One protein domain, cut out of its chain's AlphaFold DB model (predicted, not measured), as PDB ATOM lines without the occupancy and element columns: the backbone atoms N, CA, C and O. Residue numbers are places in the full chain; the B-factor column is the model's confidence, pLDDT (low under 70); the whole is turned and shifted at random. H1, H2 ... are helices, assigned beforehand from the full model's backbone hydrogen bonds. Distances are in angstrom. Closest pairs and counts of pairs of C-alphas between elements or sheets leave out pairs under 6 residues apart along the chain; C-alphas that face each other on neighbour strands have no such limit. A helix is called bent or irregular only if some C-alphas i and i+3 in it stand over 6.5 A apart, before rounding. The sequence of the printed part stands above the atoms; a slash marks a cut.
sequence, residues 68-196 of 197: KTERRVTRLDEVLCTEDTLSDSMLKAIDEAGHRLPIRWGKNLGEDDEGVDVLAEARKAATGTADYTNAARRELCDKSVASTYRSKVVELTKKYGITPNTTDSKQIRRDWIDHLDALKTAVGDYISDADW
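Overview. This is residues 68 to 196 of the 197 residues of an uncharacterized protein of Nocardia terpenica (UniProt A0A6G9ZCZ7). Two groups of helices sit next to each other and are only loosely joined: in one, the long H6 runs side by side with H2, opposite ways, while H1 packs on H6 and the four-residue H7 packs on H1; in the other, H3 and H5 lie side by side, opposite ways, and the short H4 crosses the end of H3 near Thr 127. Between the groups, H2 comes near H3 and H4, and H1 near H4; two links without a named helix, residues 99 to 117 and residues 160 to 168, lead from one group to the other. The printed part has 129 residues with seven named helices, H1 to H7 in order, and no named strand; the class is all helix, and the helix packing is part aligned, part crossed. The whole is compact, with a radius of gyration of the C-alphas of 15.1 A and spans of 43 by 36 by 26 A.

Arrangement. Start at H1, residues 68 to 80, and compare it with H6, residues 169 to 190: they touch, closest at the C-alphas of Val 79 and Tyr 190, 6.7 A apart, and run the same way at a steep tilt of 38 degrees. Go on to H2, residues 88 to 98, which touches residues 179 to 187 of H6 alone; the closest C-alphas, those of Ala 93 and Ala 186, are 5.2 A apart, at a shallow tilt of 7 degrees, opposite ways. H3, residues 118 to 127, is close to H2 but not clearly touching, with the C-alphas of Gly 98 and Leu 119 the closest at 7.9 A. H4, residues 134 to 139, only just touches H3, with 3 pairs of C-alphas within 8 A; the closest are those of Thr 127 and Ala 136, 5.8 A apart. The lines of H3 and H4 are only just about perpendicular, at 70.5 degrees. H4 is also close to H1 but not clearly touching, with the C-alphas of Leu 80 and Arg 137 the closest at 7.2 A. H5, residues 143 to 159, touches H3 with 18 pairs of C-alphas within 8 A, closest at Ala 126 and Tyr 149, 5.1 A; they run opposite ways at a shallow tilt of 33 degrees, only just short of steep. Last comes H7, residues 193 to 196, which only just touches residues 72 to 75 of H1 alone, with 3 pairs; the C-alphas of Arg 72 and Trp 196 are the closest at 6.0 A. H1 and H5 are apart, and so are H3 and H6. In H1, H2, H3, H4 and H5 you will find each O i to N i+4 pair within hydrogen-bond range; in H6 it is 16 of 18, and H7 is too short for such a pair.

Along the chain. Find C-alpha 68 at (18.447, 87.082, -25.713); from there H1 runs 18.5 A to Leu 80. H2 covers 15.3 A and H3 14.0 A, while H4 is short. Look for C-alpha 143 at (39.507, 82.635, -15.701), where H5 sets out on its 24.2 A to Lys 159. H6, the longest helix with 22 residues, measures 30.2 A; it has a kink of 40 degrees near residue 184 and is irregular, with C-alphas 186 and 189 standing 9.2 A apart. H7 ends at C-alpha 196, (18.617, 94.915, -22.242).

Size, cuts and confidence. The two C-alphas farthest apart, those of Asp 112 and Ala 194, are 45.9 A apart, while the first and last printed C-alphas, of Lys 68 and Trp 196, are 8.6 A apart. The printed part has no cut. The link from H2 to H3, 19 residues, is long, and its C-alphas lie 7 to 25 A from the mean of all C-alphas; the links from H4 to H5 and from H6 to H7 are tight. Mean pLDDT of the printed part is 75.6; 30 residues are under 70, among them residues 100 to 116 and 161 to 169.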
ATOM      1  N   LYS A  68      18.726  85.852 -26.470       73.38
ATOM      2  CA  LYS A  68      18.447  87.082 -25.713       73.38
ATOM      3  C   LYS A  68      19.051  87.040 -24.307       73.38
ATOM      4  O   LYS A  68      19.585  88.044 -23.851       73.38
ATOM      5  N   THR A  69      18.987  85.896 -23.628       73.12
ATOM      6  CA  THR A  69      19.567  85.746 -22.286       73.12
ATOM      7  C   THR A  69      21.089  85.753 -22.350       73.12
ATOM      8  O   THR A  69      21.714  86.433 -21.545       73.12
ATOM      9  N   GLU A  70      21.669  85.085 -23.349       72.62
ATOM     10  CA  GLU A  70      23.119  85.103 -23.588       72.62
ATOM     11  C   GLU A  70      23.645  86.537 -23.744       72.62
ATOM     12  O   GLU A  70      24.591  86.921 -23.066       72.62
ATOM     13  N   ARG A  71      22.972  87.371 -24.553       76.56
ATOM     14  CA  ARG A  71      23.350  88.784 -24.738       76.56
ATOM     15  C   ARG A  71      23.306  89.605 -23.452       76.56
ATOM     16  O   ARG A  71      24.244  90.349 -23.182       76.56
ATOM     17  N   ARG A  72      22.244  89.465 -22.652       81.06
ATOM     18  CA  ARG A  72      22.114  90.164 -21.357       81.06
ATOM     19  C   ARG A  72      23.274  89.850 -20.424       81.06
ATOM     20  O   ARG A  72      23.736  90.710 -19.686       81.06
ATOM     21  N   VAL A  73      23.739  88.615 -20.480       75.12
ATOM     22  CA  VAL A  73      24.834  88.137 -19.650       75.12
ATOM     23  C   VAL A  73      26.173  88.611 -20.140       75.12
ATOM     24  O   VAL A  73      26.915  89.155 -19.340       75.12
ATOM     25  N   THR A  74      26.445  88.525 -21.439       79.12
ATOM     26  CA  THR A  74      27.653  89.141 -21.993       79.12
ATOM     27  C   THR A  74      27.738  90.613 -21.592       79.12
ATOM     28  O   THR A  74      28.800  91.083 -21.198       79.12
ATOM     29  N   ARG A  75      26.606  91.328 -21.595       80.19
ATOM     30  CA  ARG A  75      26.568  92.728 -21.176       80.19
ATOM     31  C   ARG A  75      26.837  92.931 -19.683       80.19
ATOM     32  O   ARG A  75      27.541  93.866 -19.315       80.19
ATOM     33  N   LEU A  76      26.288  92.075 -18.824       81.19
ATOM     34  CA  LEU A  76      26.592  92.095 -17.392       81.19
ATOM     35  C   LEU A  76      28.066  91.792 -17.128       81.19
ATOM     36  O   LEU A  76      28.677  92.490 -16.327       81.19
ATOM     37  N   ASP A  77      28.642  90.808 -17.813       79.88
ATOM     38  CA  ASP A  77      30.053  90.435 -17.691       79.88
ATOM     39  C   ASP A  77      30.962  91.604 -18.050       79.88
ATOM     40  O   ASP A  77      31.890  91.913 -17.307       79.88
ATOM     41  N   GLU A  78      30.665  92.291 -19.155       80.69
ATOM     42  CA  GLU A  78      31.389  93.493 -19.561       80.69
ATOM     43  C   GLU A  78      31.387  94.540 -18.446       80.69
ATOM     44  O   GLU A  78      32.455  95.027 -18.086       80.69
ATOM     45  N   VAL A  79      30.221  94.839 -17.856       82.00
ATOM     46  CA  VAL A  79      30.080  95.823 -16.767       82.00
ATOM     47  C   VAL A  79      30.796  95.372 -15.490       82.00
ATOM     48  O   VAL A  79      31.565  96.129 -14.889       82.00
ATOM     49  N   LEU A  80      30.582  94.121 -15.085       83.31
ATOM     50  CA  LEU A  80      31.153  93.533 -13.874       83.31
ATOM     51  C   LEU A  80      32.654  93.286 -13.982       83.31
ATOM     52  O   LEU A  80      33.288  93.114 -12.944       83.31
ATOM     53  N   CYS A  81      33.229  93.307 -15.181       85.25
ATOM     54  CA  CYS A  81      34.664  93.169 -15.411       85.25
ATOM     55  C   CYS A  81      35.334  94.443 -15.936       85.25
ATOM     56  O   CYS A  81      36.519  94.409 -16.264       85.25
ATOM     57  N   THR A  82      34.632  95.583 -15.948       82.44
ATOM     58  CA  THR A  82      35.274  96.875 -16.228       82.44
ATOM     59  C   THR A  82      36.321  97.229 -15.173       82.44
ATOM     60  O   THR A  82      36.250  96.814 -14.006       82.44
ATOM     61  N   GLU A  83      37.271  98.075 -15.572       79.94
ATOM     62  CA  GLU A  83      38.213  98.700 -14.645       79.94
ATOM     63  C   GLU A  83      37.547  99.750 -13.742       79.94
ATOM     64  O   GLU A  83      38.120 100.102 -12.714       79.94
ATOM     65  N   ASP A  84      36.329 100.206 -14.037       83.69
ATOM     66  CA  ASP A  84      35.642 101.204 -13.218       83.69
ATOM     67  C   ASP A  84      35.334 100.672 -11.814       83.69
ATOM     68  O   ASP A  84      35.088  99.484 -11.599       83.69
ATOM     69  N   THR A  85      35.370 101.550 -10.814       84.81
ATOM     70  CA  THR A  85      34.993 101.195  -9.443       84.81
ATOM     71  C   THR A  85      33.492 101.348  -9.256       84.81
ATOM     72  O   THR A  85      32.973 102.460  -9.332       84.81
ATOM     73  N   LEU A  86      32.816 100.247  -8.941       85.75
ATOM     74  CA  LEU A  86      31.415 100.281  -8.527       85.75
ATOM     75  C   LEU A  86      31.311 100.824  -7.098       85.75
ATOM     76  O   LEU A  86      32.224 100.615  -6.294       85.75
ATOM     77  N   SER A  87      30.211 101.505  -6.772       89.38
ATOM     78  CA  SER A  87      29.972 101.967  -5.402       89.38
ATOM     79  C   SER A  87      29.706 100.794  -4.455       89.38
ATOM     80  O   SER A  87      29.227  99.738  -4.869       89.38
ATOM     81  N   ASP A  88      29.928 100.995  -3.156       87.94
ATOM     82  CA  ASP A  88      29.646  99.970  -2.140       87.94
ATOM     83  C   ASP A  88      28.170  99.545  -2.134       87.94
ATOM     84  O   ASP A  88      27.851  98.373  -1.936       87.94
ATOM     85  N   SER A  89      27.252 100.481  -2.405       87.38
ATOM     86  CA  SER A  89      25.823 100.180  -2.538       87.38
ATOM     87  C   SER A  89      25.525  99.265  -3.728       87.38
ATOM     88  O   SER A  89      24.702  98.360  -3.597       87.38
ATOM     89  N   MET A  90      26.207  99.462  -4.860       85.88
ATOM     90  CA  MET A  90      26.088  98.598  -6.036       85.88
ATOM     91  C   MET A  90      26.684  97.221  -5.755       85.88
ATOM     92  O   MET A  90      26.036  96.215  -6.023       85.88
ATOM     93  N   LEU A  91      27.880  97.159  -5.162       86.56
ATOM     94  CA  LEU A  91      28.528  95.898  -4.789       86.56
ATOM     95  C   LEU A  91      27.651  95.069  -3.849       86.56
ATOM     96  O   LEU A  91      27.443  93.882  -4.091       86.56
ATOM     97  N   LYS A  92      27.067  95.705  -2.830       87.06
ATOM     98  CA  LYS A  92      26.122  95.053  -1.924       87.06
ATOM     99  C   LYS A  92      24.877  94.549  -2.659       87.06
ATOM    100  O   LYS A  92      24.462  93.419  -2.438       87.06
ATOM    101  N   ALA A  93      24.300  95.353  -3.549       83.12
ATOM    102  CA  ALA A  93      23.130  94.947  -4.325       83.12
ATOM    103  C   ALA A  93      23.434  93.782  -5.288       83.12
ATOM    104  O   ALA A  93      22.593  92.903  -5.471       83.12
ATOM    105  N   ILE A  94      24.637  93.740  -5.874       84.38
ATOM    106  CA  ILE A  94      25.108  92.617  -6.701       84.38
ATOM    107  C   ILE A  94      25.240  91.351  -5.851       84.38
ATOM    108  O   ILE A  94      24.770  90.285  -6.257       84.38
ATOM    109  N   ASP A  95      25.843  91.467  -4.669       84.38
ATOM    110  CA  ASP A  95      26.005  90.351  -3.739       84.38
ATOM    111  C   ASP A  95      24.638  89.799  -3.293       84.38
ATOM    112  O   ASP A  95      24.372  88.601  -3.404       84.38
ATOM    113  N   GLU A  96      23.703  90.675  -2.919       82.69
ATOM    114  CA  GLU A  96      22.316  90.311  -2.605       82.69
ATOM    115  C   GLU A  96      21.590  89.663  -3.794       82.69
ATOM    116  O   GLU A  96      20.830  88.710  -3.611       82.69
ATOM    117  N   ALA A  97      21.819  90.135  -5.024       81.50
ATOM    118  CA  ALA A  97      21.243  89.524  -6.219       81.50
ATOM    119  C   ALA A  97      21.770  88.095  -6.435       81.50
ATOM    120  O   ALA A  97      20.983  87.219  -6.797       81.50
ATOM    121  N   GLY A  98      23.050  87.825  -6.153       75.25
ATOM    122  CA  GLY A  98      23.634  86.473  -6.149       75.25
ATOM    123  C   GLY A  98      22.886  85.498  -5.234       75.25
ATOM    124  O   GLY A  98      22.604  84.356  -5.607       75.25
ATOM    125  N   HIS A  99      22.447  85.979  -4.073       74.31
ATOM    126  CA  HIS A  99      21.653  85.200  -3.123       74.31
ATOM    127  C   HIS A  99      20.218  84.907  -3.601       74.31
ATOM    128  O   HIS A  99      19.541  84.061  -3.017       74.31
ATOM    129  N   ARG A 100      19.746  85.556  -4.676       68.69
ATOM    130  CA  ARG A 100      18.425  85.313  -5.293       68.69
ATOM    131  C   ARG A 100      18.429  84.244  -6.386       68.69
ATOM    132  O   ARG A 100      17.390  84.024  -7.002       68.69
ATOM    133  N   LEU A 101      19.565  83.599  -6.656       66.69
ATOM    134  CA  LEU A 101      19.629  82.494  -7.614       66.69
ATOM    135  C   LEU A 101      18.579  81.405  -7.281       66.69
ATOM    136  O   LEU A 101      18.265  81.208  -6.107       66.69
ATOM    137  N   PRO A 102      18.078  80.632  -8.272       55.06
ATOM    138  CA  PRO A 102      17.094  79.544  -8.078       55.06
ATOM    139  C   PRO A 102      17.545  78.401  -7.148       55.06
ATOM    140  O   PRO A 102      16.845  77.401  -6.963       55.06
ATOM    141  N   ILE A 103      18.735  78.532  -6.578       55.28
ATOM    142  CA  ILE A 103      19.345  77.637  -5.617       55.28
ATOM    143  C   ILE A 103      19.054  78.226  -4.239       55.28
ATOM    144  O   ILE A 103      19.509  79.324  -3.924       55.28
ATOM    145  N   ARG A 104      18.300  77.506  -3.400       50.62
ATOM    146  CA  ARG A 104      18.137  77.907  -1.999       50.62
ATOM    147  C   ARG A 104      19.461  77.695  -1.282       50.62
ATOM    148  O   ARG A 104      19.730  76.605  -0.788       50.62
ATOM    149  N   TRP A 105      20.272  78.743  -1.210       54.94
ATOM    150  CA  TRP A 105      21.364  78.843  -0.245       54.94
ATOM    151  C   TRP A 105      20.796  78.471   1.127       54.94
ATOM    152  O   TRP A 105      19.745  78.980   1.515       54.94
ATOM    153  N   GLY A 106      21.366  77.434   1.741       41.62
ATOM    154  CA  GLY A 106      20.643  76.493   2.595       41.62
ATOM    155  C   GLY A 106      19.699  77.135   3.609       41.62
ATOM    156  O   GLY A 106      20.134  77.804   4.536       41.62
ATOM    157  N   LYS A 107      18.402  76.845   3.458       38.25
ATOM    158  CA  LYS A 107      17.376  77.000   4.505       38.25
ATOM    159  C   LYS A 107      16.894  75.643   5.045       38.25
ATOM    160  O   LYS A 107      15.810  75.553   5.602       38.25
ATOM    161  N   ASN A 108      17.692  74.592   4.829       41.03
ATOM    162  CA  ASN A 108      17.486  73.248   5.385       41.03
ATOM    163  C   ASN A 108      18.472  72.957   6.527       41.03
ATOM    164  O   ASN A 108      18.869  71.815   6.740       41.03
ATOM    165  N   LEU A 109      18.884  73.993   7.246       41.12
ATOM    166  CA  LEU A 109      19.361  73.843   8.609       41.12
ATOM    167  C   LEU A 109      18.146  74.138   9.486       41.12
ATOM    168  O   LEU A 109      17.412  75.089   9.208       41.12
ATOM    169  N   GLY A 110      17.872  73.272  10.466       35.50
ATOM    170  CA  GLY A 110      16.876  73.561  11.498       35.50
ATOM    171  C   GLY A 110      17.111  74.964  12.055       35.50
ATOM    172  O   GLY A 110      18.230  75.460  11.981       35.50
ATOM    173  N   GLU A 111      16.050  75.598  12.549       40.16
ATOM    174  CA  GLU A 111      15.913  77.030  12.870       40.16
ATOM    175  C   GLU A 111      17.006  77.692  13.751       40.16
ATOM    176  O   GLU A 111      16.886  78.879  14.031       40.16
ATOM    177  N   ASP A 112      18.096  77.003  14.102       42.56
ATOM    178  CA  ASP A 112      19.134  77.445  15.035       42.56
ATOM    179  C   ASP A 112      20.596  77.330  14.530       42.56
ATOM    180  O   ASP A 112      21.500  77.742  15.253       42.56
ATOM    181  N   ASP A 113      20.874  76.818  13.323       44.91
ATOM    182  CA  ASP A 113      22.251  76.783  12.785       44.91
ATOM    183  C   ASP A 113      22.477  77.951  11.811       44.91
ATOM    184  O   ASP A 113      21.819  78.045  10.770       44.91
ATOM    185  N   GLU A 114      23.415  78.845  12.147       49.75
ATOM    186  CA  GLU A 114      23.893  79.932  11.284       49.75
ATOM    187  C   GLU A 114      24.174  79.393   9.872       49.75
ATOM    188  O   GLU A 114      25.128  78.648   9.636       49.75
ATOM    189  N   GLY A 115      23.292  79.724   8.927       61.09
ATOM    190  CA  GLY A 115      23.373  79.224   7.564       61.09
ATOM    191  C   GLY A 115      24.699  79.620   6.927       61.09
ATOM    192  O   GLY A 115      24.998  80.805   6.803       61.09
ATOM    193  N   VAL A 116      25.497  78.631   6.522       69.56
ATOM    194  CA  VAL A 116      26.770  78.880   5.838       69.56
ATOM    195  C   VAL A 116      26.499  79.614   4.527       69.56
ATOM    196  O   VAL A 116      25.854  79.074   3.622       69.56
ATOM    197  N   ASP A 117      27.032  80.829   4.412       79.75
ATOM    198  CA  ASP A 117      27.035  81.583   3.164       79.75
ATOM    199  C   ASP A 117      28.034  80.948   2.189       79.75
ATOM    200  O   ASP A 117      29.249  81.160   2.233       79.75
ATOM    201  N   VAL A 118      27.501  80.120   1.294       79.06
ATOM    202  CA  VAL A 118      28.291  79.411   0.289       79.06
ATOM    203  C   VAL A 118      28.985  80.365  -0.683       79.06
ATOM    204  O   VAL A 118      30.083  80.051  -1.150       79.06
ATOM    205  N   LEU A 119      28.372  81.507  -1.005       82.44
ATOM    206  CA  LEU A 119      28.951  82.461  -1.947       82.44
ATOM    207  C   LEU A 119      30.142  83.172  -1.308       82.44
ATOM    208  O   LEU A 119      31.194  83.264  -1.947       82.44
ATOM    209  N   ALA A 120      30.009  83.600  -0.052       85.56
ATOM    210  CA  ALA A 120      31.097  84.196   0.714       85.56
ATOM    211  C   ALA A 120      32.246  83.203   0.951       85.56
ATOM    212  O   ALA A 120      33.409  83.531   0.707       85.56
ATOM    213  N   GLU A 121      31.950  81.960   1.340       86.62
ATOM    214  CA  GLU A 121      32.979  80.935   1.572       86.62
ATOM    215  C   GLU A 121      33.712  80.533   0.285       86.62
ATOM    216  O   GLU A 121      34.936  80.366   0.275       86.62
ATOM    217  N   ALA A 122      32.997  80.423  -0.836       85.44
ATOM    218  CA  ALA A 122      33.632  80.156  -2.120       85.44
ATOM    219  C   ALA A 122      34.486  81.327  -2.606       85.44
ATOM    220  O   ALA A 122      35.566  81.108  -3.160       85.44
ATOM    221  N   ARG A 123      34.032  82.564  -2.384       88.69
ATOM    222  CA  ARG A 123      34.798  83.774  -2.704       88.69
ATOM    223  C   ARG A 123      36.075  83.813  -1.888       88.69
ATOM    224  O   ARG A 123      37.148  83.934  -2.461       88.69
ATOM    225  N   LYS A 124      35.978  83.550  -0.587       92.12
ATOM    226  CA  LYS A 124      37.129  83.476   0.315       92.12
ATOM    227  C   LYS A 124      38.158  82.451  -0.143       92.12
ATOM    228  O   LYS A 124      39.352  82.727  -0.088       92.12
ATOM    229  N   ALA A 125      37.716  81.298  -0.635       89.00
ATOM    230  CA  ALA A 125      38.616  80.290  -1.186       89.00
ATOM    231  C   ALA A 125      39.288  80.719  -2.505       89.00
ATOM    232  O   ALA A 125      40.394  80.265  -2.789       89.00
ATOM    233  N   ALA A 126      38.632  81.556  -3.312       85.62
ATOM    234  CA  ALA A 126      39.120  81.968  -4.626       85.62
ATOM    235  C   ALA A 126      39.969  83.250  -4.591       85.62
ATOM    236  O   ALA A 126      41.015  83.296  -5.228       85.62
ATOM    237  N   THR A 127      39.530  84.264  -3.846       86.00
ATOM    238  CA  THR A 127      40.109  85.621  -3.804       86.00
ATOM    239  C   THR A 127      40.705  85.973  -2.438       86.00
ATOM    240  O   THR A 127      41.101  87.106  -2.186       86.00
ATOM    241  N   GLY A 128      40.687  85.042  -1.480       91.81
ATOM    242  CA  GLY A 128      41.186  85.277  -0.121       91.81
ATOM    243  C   GLY A 128      40.283  86.135   0.775       91.81
ATOM    244  O   GLY A 128      40.629  86.352   1.934       91.81
ATOM    245  N   THR A 129      39.122  86.598   0.294       91.62
ATOM    246  CA  THR A 129      38.164  87.400   1.081       91.62
ATOM    247  C   THR A 129      36.726  86.912   0.935       91.62
ATOM    248  O   THR A 129      36.310  86.490  -0.139       91.62
ATOM    249  N   ALA A 130      35.964  86.975   2.028       88.44
ATOM    250  CA  ALA A 130      34.535  86.682   2.030       88.44
ATOM    251  C   ALA A 130      33.703  87.836   1.444       88.44
ATOM    252  O   ALA A 130      32.623  87.593   0.918       88.44
ATOM    253  N   ASP A 131      34.212  89.069   1.471       88.69
ATOM    254  CA  ASP A 131      33.463  90.267   1.081       88.69
ATOM    255  C   ASP A 131      33.475  90.498  -0.436       88.69
ATOM    256  O   ASP A 131      34.506  90.350  -1.104       88.69
ATOM    257  N   TYR A 132      32.341  90.930  -0.994       86.25
ATOM    258  CA  TYR A 132      32.253  91.308  -2.406       86.25
ATOM    259  C   TYR A 132      32.775  92.733  -2.628       86.25
ATOM    260  O   TYR A 132      32.023  93.701  -2.687       86.25
ATOM    261  N   THR A 133      34.095  92.870  -2.731       89.94
ATOM    262  CA  THR A 133      34.772  94.156  -2.977       89.94
ATOM    263  C   THR A 133      35.085  94.365  -4.461       89.94
ATOM    264  O   THR A 133      35.098  93.414  -5.239       89.94
ATOM    265  N   ASN A 134      35.435  95.593  -4.867       87.00
ATOM    266  CA  ASN A 134      35.951  95.846  -6.222       87.00
ATOM    267  C   ASN A 134      37.202  95.009  -6.550       87.00
ATOM    268  O   ASN A 134      37.363  94.586  -7.691       87.00
ATOM    269  N   ALA A 135      38.073  94.751  -5.566       88.94
ATOM    270  CA  ALA A 135      39.247  93.901  -5.757       88.94
ATOM    271  C   ALA A 135      38.835  92.445  -6.019       88.94
ATOM    272  O   ALA A 135      39.200  91.884  -7.049       88.94
ATOM    273  N   ALA A 136      37.981  91.883  -5.154       86.81
ATOM    274  CA  ALA A 136      37.463  90.525  -5.323       86.81
ATOM    275  C   ALA A 136      36.686  90.363  -6.641       86.81
ATOM    276  O   ALA A 136      36.869  89.377  -7.348       86.81
ATOM    277  N   ARG A 137      35.861  91.353  -7.013       87.25
ATOM    278  CA  ARG A 137      35.162  91.410  -8.306       87.25
ATOM    279  C   ARG A 137      36.139  91.278  -9.475       87.25
ATOM    280  O   ARG A 137      35.923  90.441 -10.343       87.25
ATOM    281  N   ARG A 138      37.204  92.086  -9.496       86.69
ATOM    282  CA  ARG A 138      38.202  92.062 -10.577       86.69
ATOM    283  C   ARG A 138      38.973  90.748 -10.618       86.69
ATOM    284  O   ARG A 138      39.200  90.224 -11.701       86.69
ATOM    285  N   GLU A 139      39.334  90.189  -9.465       86.62
ATOM    286  CA  GLU A 139      39.974  88.871  -9.407       86.62
ATOM    287  C   GLU A 139      39.062  87.772  -9.958       86.62
ATOM    288  O   GLU A 139      39.517  86.923 -10.717       86.62
ATOM    289  N   LEU A 140      37.761  87.818  -9.661       84.69
ATOM    290  CA  LEU A 140      36.778  86.864 -10.186       84.69
ATOM    291  C   LEU A 140      36.580  86.944 -11.709       84.69
ATOM    292  O   LEU A 140      35.968  86.030 -12.264       84.69
ATOM    293  N   CYS A 141      37.088  87.984 -12.376       84.81
ATOM    294  CA  CYS A 141      37.134  88.077 -13.837       84.81
ATOM    295  C   CYS A 141      38.323  87.314 -14.444       84.81
ATOM    296  O   CYS A 141      38.314  87.019 -15.643       84.81
ATOM    297  N   ASP A 142      39.330  86.943 -13.645       84.50
ATOM    298  CA  ASP A 142      40.363  86.014 -14.090       84.50
ATOM    299  C   ASP A 142      39.781  84.601 -14.237       84.50
ATOM    300  O   ASP A 142      39.101  84.071 -13.356       84.50
ATOM    301  N   LYS A 143      40.080  83.948 -15.366       80.62
ATOM    302  CA  LYS A 143      39.507  82.635 -15.701       80.62
ATOM    303  C   LYS A 143      39.863  81.552 -14.681       80.62
ATOM    304  O   LYS A 143      39.041  80.662 -14.444       80.62
ATOM    305  N   SER A 144      41.070  81.592 -14.116       79.69
ATOM    306  CA  SER A 144      41.533  80.592 -13.153       79.69
ATOM    307  C   SER A 144      40.851  80.778 -11.800       79.69
ATOM    308  O   SER A 144      40.304  79.816 -11.254       79.69
ATOM    309  N   VAL A 145      40.758  82.022 -11.326       81.31
ATOM    310  CA  VAL A 145      40.070  82.381 -10.079       81.31
ATOM    311  C   VAL A 145      38.577  82.075 -10.181       81.31
ATOM    312  O   VAL A 145      38.023  81.403  -9.308       81.31
ATOM    313  N   ALA A 146      37.936  82.459 -11.289       76.75
ATOM    314  CA  ALA A 146      36.551  82.107 -11.588       76.75
ATOM    315  C   ALA A 146      36.325  80.589 -11.535       76.75
ATOM    316  O   ALA A 146      35.342  80.114 -10.971       76.75
ATOM    317  N   SER A 147      37.243  79.796 -12.095       77.00
ATOM    318  CA  SER A 147      37.136  78.335 -12.075       77.00
ATOM    319  C   SER A 147      37.222  77.753 -10.664       77.00
ATOM    320  O   SER A 147      36.457  76.840 -10.332       77.00
ATOM    321  N   THR A 148      38.109  78.292  -9.827       80.81
ATOM    322  CA  THR A 148      38.238  77.909  -8.414       80.81
ATOM    323  C   THR A 148      36.969  78.249  -7.644       80.81
ATOM    324  O   THR A 148      36.407  77.378  -6.980       80.81
ATOM    325  N   TYR A 149      36.468  79.475  -7.804       82.62
ATOM    326  CA  TYR A 149      35.215  79.925  -7.202       82.62
ATOM    327  C   TYR A 149      34.056  78.975  -7.533       82.62
ATOM    328  O   TYR A 149      33.399  78.450  -6.633       82.62
ATOM    329  N   ARG A 150      33.861  78.660  -8.821       74.44
ATOM    330  CA  ARG A 150      32.797  77.750  -9.282       74.44
ATOM    331  C   ARG A 150      32.916  76.357  -8.685       74.44
ATOM    332  O   ARG A 150      31.932  75.800  -8.201       74.44
ATOM    333  N   SER A 151      34.125  75.803  -8.711       77.44
ATOM    334  CA  SER A 151      34.401  74.483  -8.139       77.44
ATOM    335  C   SER A 151      34.054  74.459  -6.655       77.44
ATOM    336  O   SER A 151      33.416  73.514  -6.186       77.44
ATOM    337  N   LYS A 152      34.398  75.534  -5.935       82.00
ATOM    338  CA  LYS A 152      34.127  75.631  -4.508       82.00
ATOM    339  C   LYS A 152      32.647  75.775  -4.199       82.00
ATOM    340  O   LYS A 152      32.174  75.125  -3.270       82.00
ATOM    341  N   VAL A 153      31.893  76.534  -4.991       79.00
ATOM    342  CA  VAL A 153      30.444  76.587  -4.788       79.00
ATOM    343  C   VAL A 153      29.802  75.224  -5.021       79.00
ATOM    344  O   VAL A 153      29.032  74.783  -4.178       79.00
ATOM    345  N   VAL A 154      30.159  74.503  -6.086       76.19
ATOM    346  CA  VAL A 154      29.620  73.148  -6.317       76.19
ATOM    347  C   VAL A 154      29.947  72.210  -5.152       76.19
ATOM    348  O   VAL A 154      29.081  71.452  -4.711       76.19
ATOM    349  N   GLU A 155      31.177  72.258  -4.639       78.75
ATOM    350  CA  GLU A 155      31.601  71.473  -3.477       78.75
ATOM    351  C   GLU A 155      30.760  71.801  -2.232       78.75
ATOM    352  O   GLU A 155      30.202  70.896  -1.610       78.75
ATOM    353  N   LEU A 156      30.633  73.084  -1.888       76.88
ATOM    354  CA  LEU A 156      29.899  73.545  -0.709       76.88
ATOM    355  C   LEU A 156      28.396  73.271  -0.847       76.88
ATOM    356  O   LEU A 156      27.776  72.760   0.081       76.88
ATOM    357  N   THR A 157      27.814  73.507  -2.019       73.56
ATOM    358  CA  THR A 157      26.414  73.189  -2.315       73.56
ATOM    359  C   THR A 157      26.120  71.701  -2.107       73.56
ATOM    360  O   THR A 157      25.131  71.366  -1.455       73.56
ATOM    361  N   LYS A 158      27.001  70.800  -2.567       72.19
ATOM    362  CA  LYS A 158      26.879  69.355  -2.299       72.19
ATOM    363  C   LYS A 158      27.036  69.030  -0.816       72.19
ATOM    364  O   LYS A 158      26.247  68.259  -0.279       72.19
ATOM    365  N   LYS A 159      28.037  69.623  -0.160       75.94
ATOM    366  CA  LYS A 159      28.332  69.404   1.262       75.94
ATOM    367  C   LYS A 159      27.157  69.785   2.163       75.94
ATOM    368  O   LYS A 159      26.866  69.057   3.104       75.94
ATOM    369  N   TYR A 160      26.489  70.898   1.869       70.88
ATOM    370  CA  TYR A 160      25.381  71.422   2.673       70.88
ATOM    371  C   TYR A 160      23.997  70.978   2.184       70.88
ATOM    372  O   TYR A 160      22.990  71.471   2.684       70.88
ATOM    373  N   GLY A 161      23.920  70.062   1.210       62.38
ATOM    374  CA  GLY A 161      22.639  69.560   0.703       62.38
ATOM    375  C   GLY A 161      21.751  70.658   0.113       62.38
ATOM    376  O   GLY A 161      20.526  70.587   0.200       62.38
ATOM    377  N   ILE A 162      22.367  71.694  -0.458       65.06
ATOM    378  CA  ILE A 162      21.666  72.816  -1.069       65.06
ATOM    379  C   ILE A 162      21.133  72.359  -2.426       65.06
ATOM    380  O   ILE A 162      21.887  72.040  -3.343       65.06
ATOM    381  N   THR A 163      19.814  72.311  -2.556       56.06
ATOM    382  CA  THR A 163      19.143  71.914  -3.791       56.06
ATOM    383  C   THR A 163      18.347  73.083  -4.367       56.06
ATOM    384  O   THR A 163      17.956  74.004  -3.640       56.06
ATOM    385  N   PRO A 164      18.110  73.100  -5.688       56.09
ATOM    386  CA  PRO A 164      17.163  74.040  -6.266       56.09
ATOM    387  C   PRO A 164      15.779  73.821  -5.675       56.09
ATOM    388  O   PRO A 164      15.384  72.692  -5.382       56.09
ATOM    389  N   ASN A 165      15.002  74.896  -5.588       52.62
ATOM    390  CA  ASN A 165      13.631  74.836  -5.067       52.62
ATOM    391  C   ASN A 165      12.670  74.027  -5.942       52.62
ATOM    392  O   ASN A 165      11.537  73.772  -5.542       52.62
ATOM    393  N   THR A 166      13.081  73.697  -7.163       54.97
ATOM    394  CA  THR A 166      12.230  73.083  -8.170       54.97
ATOM    395  C   THR A 166      13.070  72.397  -9.238       54.97
ATOM    396  O   THR A 166      14.172  72.839  -9.563       54.97
ATOM    397  N   THR A 167      12.526  71.328  -9.811       61.66
ATOM    398  CA  THR A 167      13.045  70.673 -11.018       61.66
ATOM    399  C   THR A 167      12.304  71.128 -12.281       61.66
ATOM    400  O   THR A 167      12.661  70.718 -13.386       61.66
ATOM    401  N   ASP A 168      11.292  71.998 -12.151       67.12
ATOM    402  CA  ASP A 168      10.570  72.563 -13.291       67.12
ATOM    403  C   ASP A 168      11.458  73.549 -14.059       67.12
ATOM    404  O   ASP A 168      11.702  74.681 -13.636       67.12
ATOM    405  N   SER A 169      11.878  73.123 -15.249       66.44
ATOM    406  CA  SER A 169      12.658  73.921 -16.200       66.44
ATOM    407  C   SER A 169      12.072  75.312 -16.494       66.44
ATOM    408  O   SER A 169      12.835  76.256 -16.715       66.44
ATOM    409  N   LYS A 170      10.741  75.481 -16.478       70.94
ATOM    410  CA  LYS A 170      10.102  76.787 -16.711       70.94
ATOM    411  C   LYS A 170      10.270  77.710 -15.513       70.94
ATOM    412  O   LYS A 170      10.543  78.894 -15.703       70.94
ATOM    413  N   GLN A 171      10.123  77.179 -14.303       69.56
ATOM    414  CA  GLN A 171      10.351  77.943 -13.082       69.56
ATOM    415  C   GLN A 171      11.824  78.329 -12.948       69.56
ATOM    416  O   GLN A 171      12.108  79.507 -12.773       69.56
ATOM    417  N   ILE A 172      12.743  77.382 -13.168       69.81
ATOM    418  CA  ILE A 172      14.191  77.649 -13.194       69.81
ATOM    419  C   ILE A 172      14.499  78.789 -14.172       69.81
ATOM    420  O   ILE A 172      15.239  79.709 -13.838       69.81
ATOM    421  N   ARG A 173      13.900  78.771 -15.372       70.69
ATOM    422  CA  ARG A 173      14.087  79.839 -16.364       70.69
ATOM    423  C   ARG A 173      13.609  81.206 -15.871       70.69
ATOM    424  O   ARG A 173      14.297  82.190 -16.123       70.69
ATOM    425  N   ARG A 174      12.449  81.279 -15.212       76.62
ATOM    426  CA  ARG A 174      11.919  82.538 -14.657       76.62
ATOM    427  C   ARG A 174      12.818  83.087 -13.557       76.62
ATOM    428  O   ARG A 174      13.231  84.231 -13.663       76.62
ATOM    429  N   ASP A 175      13.205  82.250 -12.602       76.44
ATOM    430  CA  ASP A 175      14.072  82.648 -11.487       76.44
ATOM    431  C   ASP A 175      15.431  83.172 -11.983       76.44
ATOM    432  O   ASP A 175      15.976  84.141 -11.459       76.44
ATOM    433  N   TRP A 176      15.970  82.565 -13.045       76.50
ATOM    434  CA  TRP A 176      17.164  83.068 -13.725       76.50
ATOM    435  C   TRP A 176      16.952  84.445 -14.358       76.50
ATOM    436  O   TRP A 176      17.826  85.297 -14.247       76.50
ATOM    437  N   ILE A 177      15.818  84.680 -15.026       79.19
ATOM    438  CA  ILE A 177      15.503  85.993 -15.610       79.19
ATOM    439  C   ILE A 177      15.365  87.046 -14.505       79.19
ATOM    440  O   ILE A 177      15.979  88.104 -14.617       79.19
ATOM    441  N   ASP A 178      14.655  86.730 -13.423       81.56
ATOM    442  CA  ASP A 178      14.476  87.625 -12.275       81.56
ATOM    443  C   ASP A 178      15.822  87.972 -11.615       81.56
ATOM    444  O   ASP A 178      16.062  89.119 -11.234       81.56
ATOM    445  N   HIS A 179      16.737  87.002 -11.527       79.75
ATOM    446  CA  HIS A 179      18.105  87.228 -11.063       79.75
ATOM    447  C   HIS A 179      18.878  88.196 -11.975       79.75
ATOM    448  O   HIS A 179      19.510  89.131 -11.480       79.75
ATOM    449  N   LEU A 180      18.805  88.019 -13.299       81.94
ATOM    450  CA  LEU A 180      19.459  88.922 -14.253       81.94
ATOM    451  C   LEU A 180      18.880  90.341 -14.188       81.94
ATOM    452  O   LEU A 180      19.635  91.311 -14.227       81.94
ATOM    453  N   ASP A 181      17.561  90.478 -14.057       85.31
ATOM    454  CA  ASP A 181      16.906  91.783 -13.931       85.31
ATOM    455  C   ASP A 181      17.264  92.466 -12.595       85.31
ATOM    456  O   ASP A 181      17.466  93.686 -12.547       85.31
ATOM    457  N   ALA A 182      17.440  91.694 -11.514       84.62
ATOM    458  CA  ALA A 182      17.961  92.202 -10.246       84.62
ATOM    459  C   ALA A 182      19.409  92.701 -10.379       84.62
ATOM    460  O   ALA A 182      19.728  93.775  -9.872       84.62
ATOM    461  N   LEU A 183      20.267  91.971 -11.099       84.00
ATOM    462  CA  LEU A 183      21.641  92.398 -11.370       84.00
ATOM    463  C   LEU A 183      21.692  93.673 -12.204       84.00
ATOM    464  O   LEU A 183      22.412  94.595 -11.838       84.00
ATOM    465  N   LYS A 184      20.893  93.760 -13.272       85.75
ATOM    466  CA  LYS A 184      20.770  94.989 -14.067       85.75
ATOM    467  C   LYS A 184      20.361  96.171 -13.192       85.75
ATOM    468  O   LYS A 184      20.955  97.236 -13.282       85.75
ATOM    469  N   THR A 185      19.383  95.967 -12.311       86.00
ATOM    470  CA  THR A 185      18.945  96.998 -11.358       86.00
ATOM    471  C   THR A 185      20.079  97.406 -10.413       86.00
ATOM    472  O   THR A 185      20.227  98.587 -10.118       86.00
ATOM    473  N   ALA A 186      20.899  96.450  -9.968       85.06
ATOM    474  CA  ALA A 186      22.032  96.703  -9.082       85.06
ATOM    475  C   ALA A 186      23.153  97.505  -9.760       85.06
ATOM    476  O   ALA A 186      23.709  98.406  -9.138       85.06
ATOM    477  N   VAL A 187      23.468  97.207 -11.025       80.44
ATOM    478  CA  VAL A 187      24.477  97.957 -11.798       80.44
ATOM    479  C   VAL A 187      23.915  99.213 -12.473       80.44
ATOM    480  O   VAL A 187      24.681  99.999 -13.022       80.44
ATOM    481  N   GLY A 188      22.601  99.442 -12.392       76.06
ATOM    482  CA  GLY A 188      21.930 100.690 -12.757       76.06
ATOM    483  C   GLY A 188      22.329 101.238 -14.130       76.06
ATOM    484  O   GLY A 188      22.243 100.542 -15.142       76.06
ATOM    485  N   ASP A 189      22.787 102.495 -14.137       68.50
ATOM    486  CA  ASP A 189      23.084 103.310 -15.327       68.50
ATOM    487  C   ASP A 189      24.173 102.737 -16.254       68.50
ATOM    488  O   ASP A 189      24.330 103.208 -17.381       68.50
ATOM    489  N   TYR A 190      24.918 101.712 -15.824       72.25
ATOM    490  CA  TYR A 190      25.931 101.061 -16.660       72.25
ATOM    491  C   TYR A 190      25.332 100.198 -17.780       72.25
ATOM    492  O   TYR A 190      26.024  99.893 -18.754       72.25
ATOM    493  N   ILE A 191      24.060  99.800 -17.669       76.69
ATOM    494  CA  ILE A 191      23.369  99.004 -18.689       76.69
ATOM    495  C   ILE A 191      22.113  99.740 -19.137       76.69
ATOM    496  O   ILE A 191      21.123  99.824 -18.409       76.69
ATOM    497  N   SER A 192      22.131 100.229 -20.376       76.56
ATOM    498  CA  SER A 192      20.971 100.896 -20.960       76.56
ATOM    499  C   SER A 192      19.810  99.921 -21.195       76.56
ATOM    500  O   SER A 192      20.004  98.726 -21.433       76.56
ATOM    501  N   ASP A 193      18.572 100.429 -21.188       76.88
ATOM    502  CA  ASP A 193      17.393  99.627 -21.545       76.88
ATOM    503  C   ASP A 193      17.472  99.064 -22.969       76.88
ATOM    504  O   ASP A 193      16.988  97.958 -23.210       76.88
ATOM    505  N   ALA A 194      18.127  99.786 -23.882       73.44
ATOM    506  CA  ALA A 194      18.355  99.348 -25.256       73.44
ATOM    507  C   ALA A 194      19.284  98.124 -25.331       73.44
ATOM    508  O   ALA A 194      19.032  97.215 -26.117       73.44
ATOM    509  N   ASP A 195      20.305  98.058 -24.470       68.88
ATOM    510  CA  ASP A 195      21.189  96.889 -24.358       68.88
ATOM    511  C   ASP A 195      20.475  95.683 -23.708       68.88
ATOM    512  O   ASP A 195      20.938  94.545 -23.810       68.88
ATOM    513  N   TRP A 196      19.344  95.918 -23.029       79.69
ATOM    514  CA  TRP A 196      18.617  94.915 -22.242       79.69
ATOM    515  C   TRP A 196      17.373  94.315 -22.930       79.69
ATOM    516  O   TRP A 196      16.887  93.236 -22.537       79.69
TER     517      TRP A 196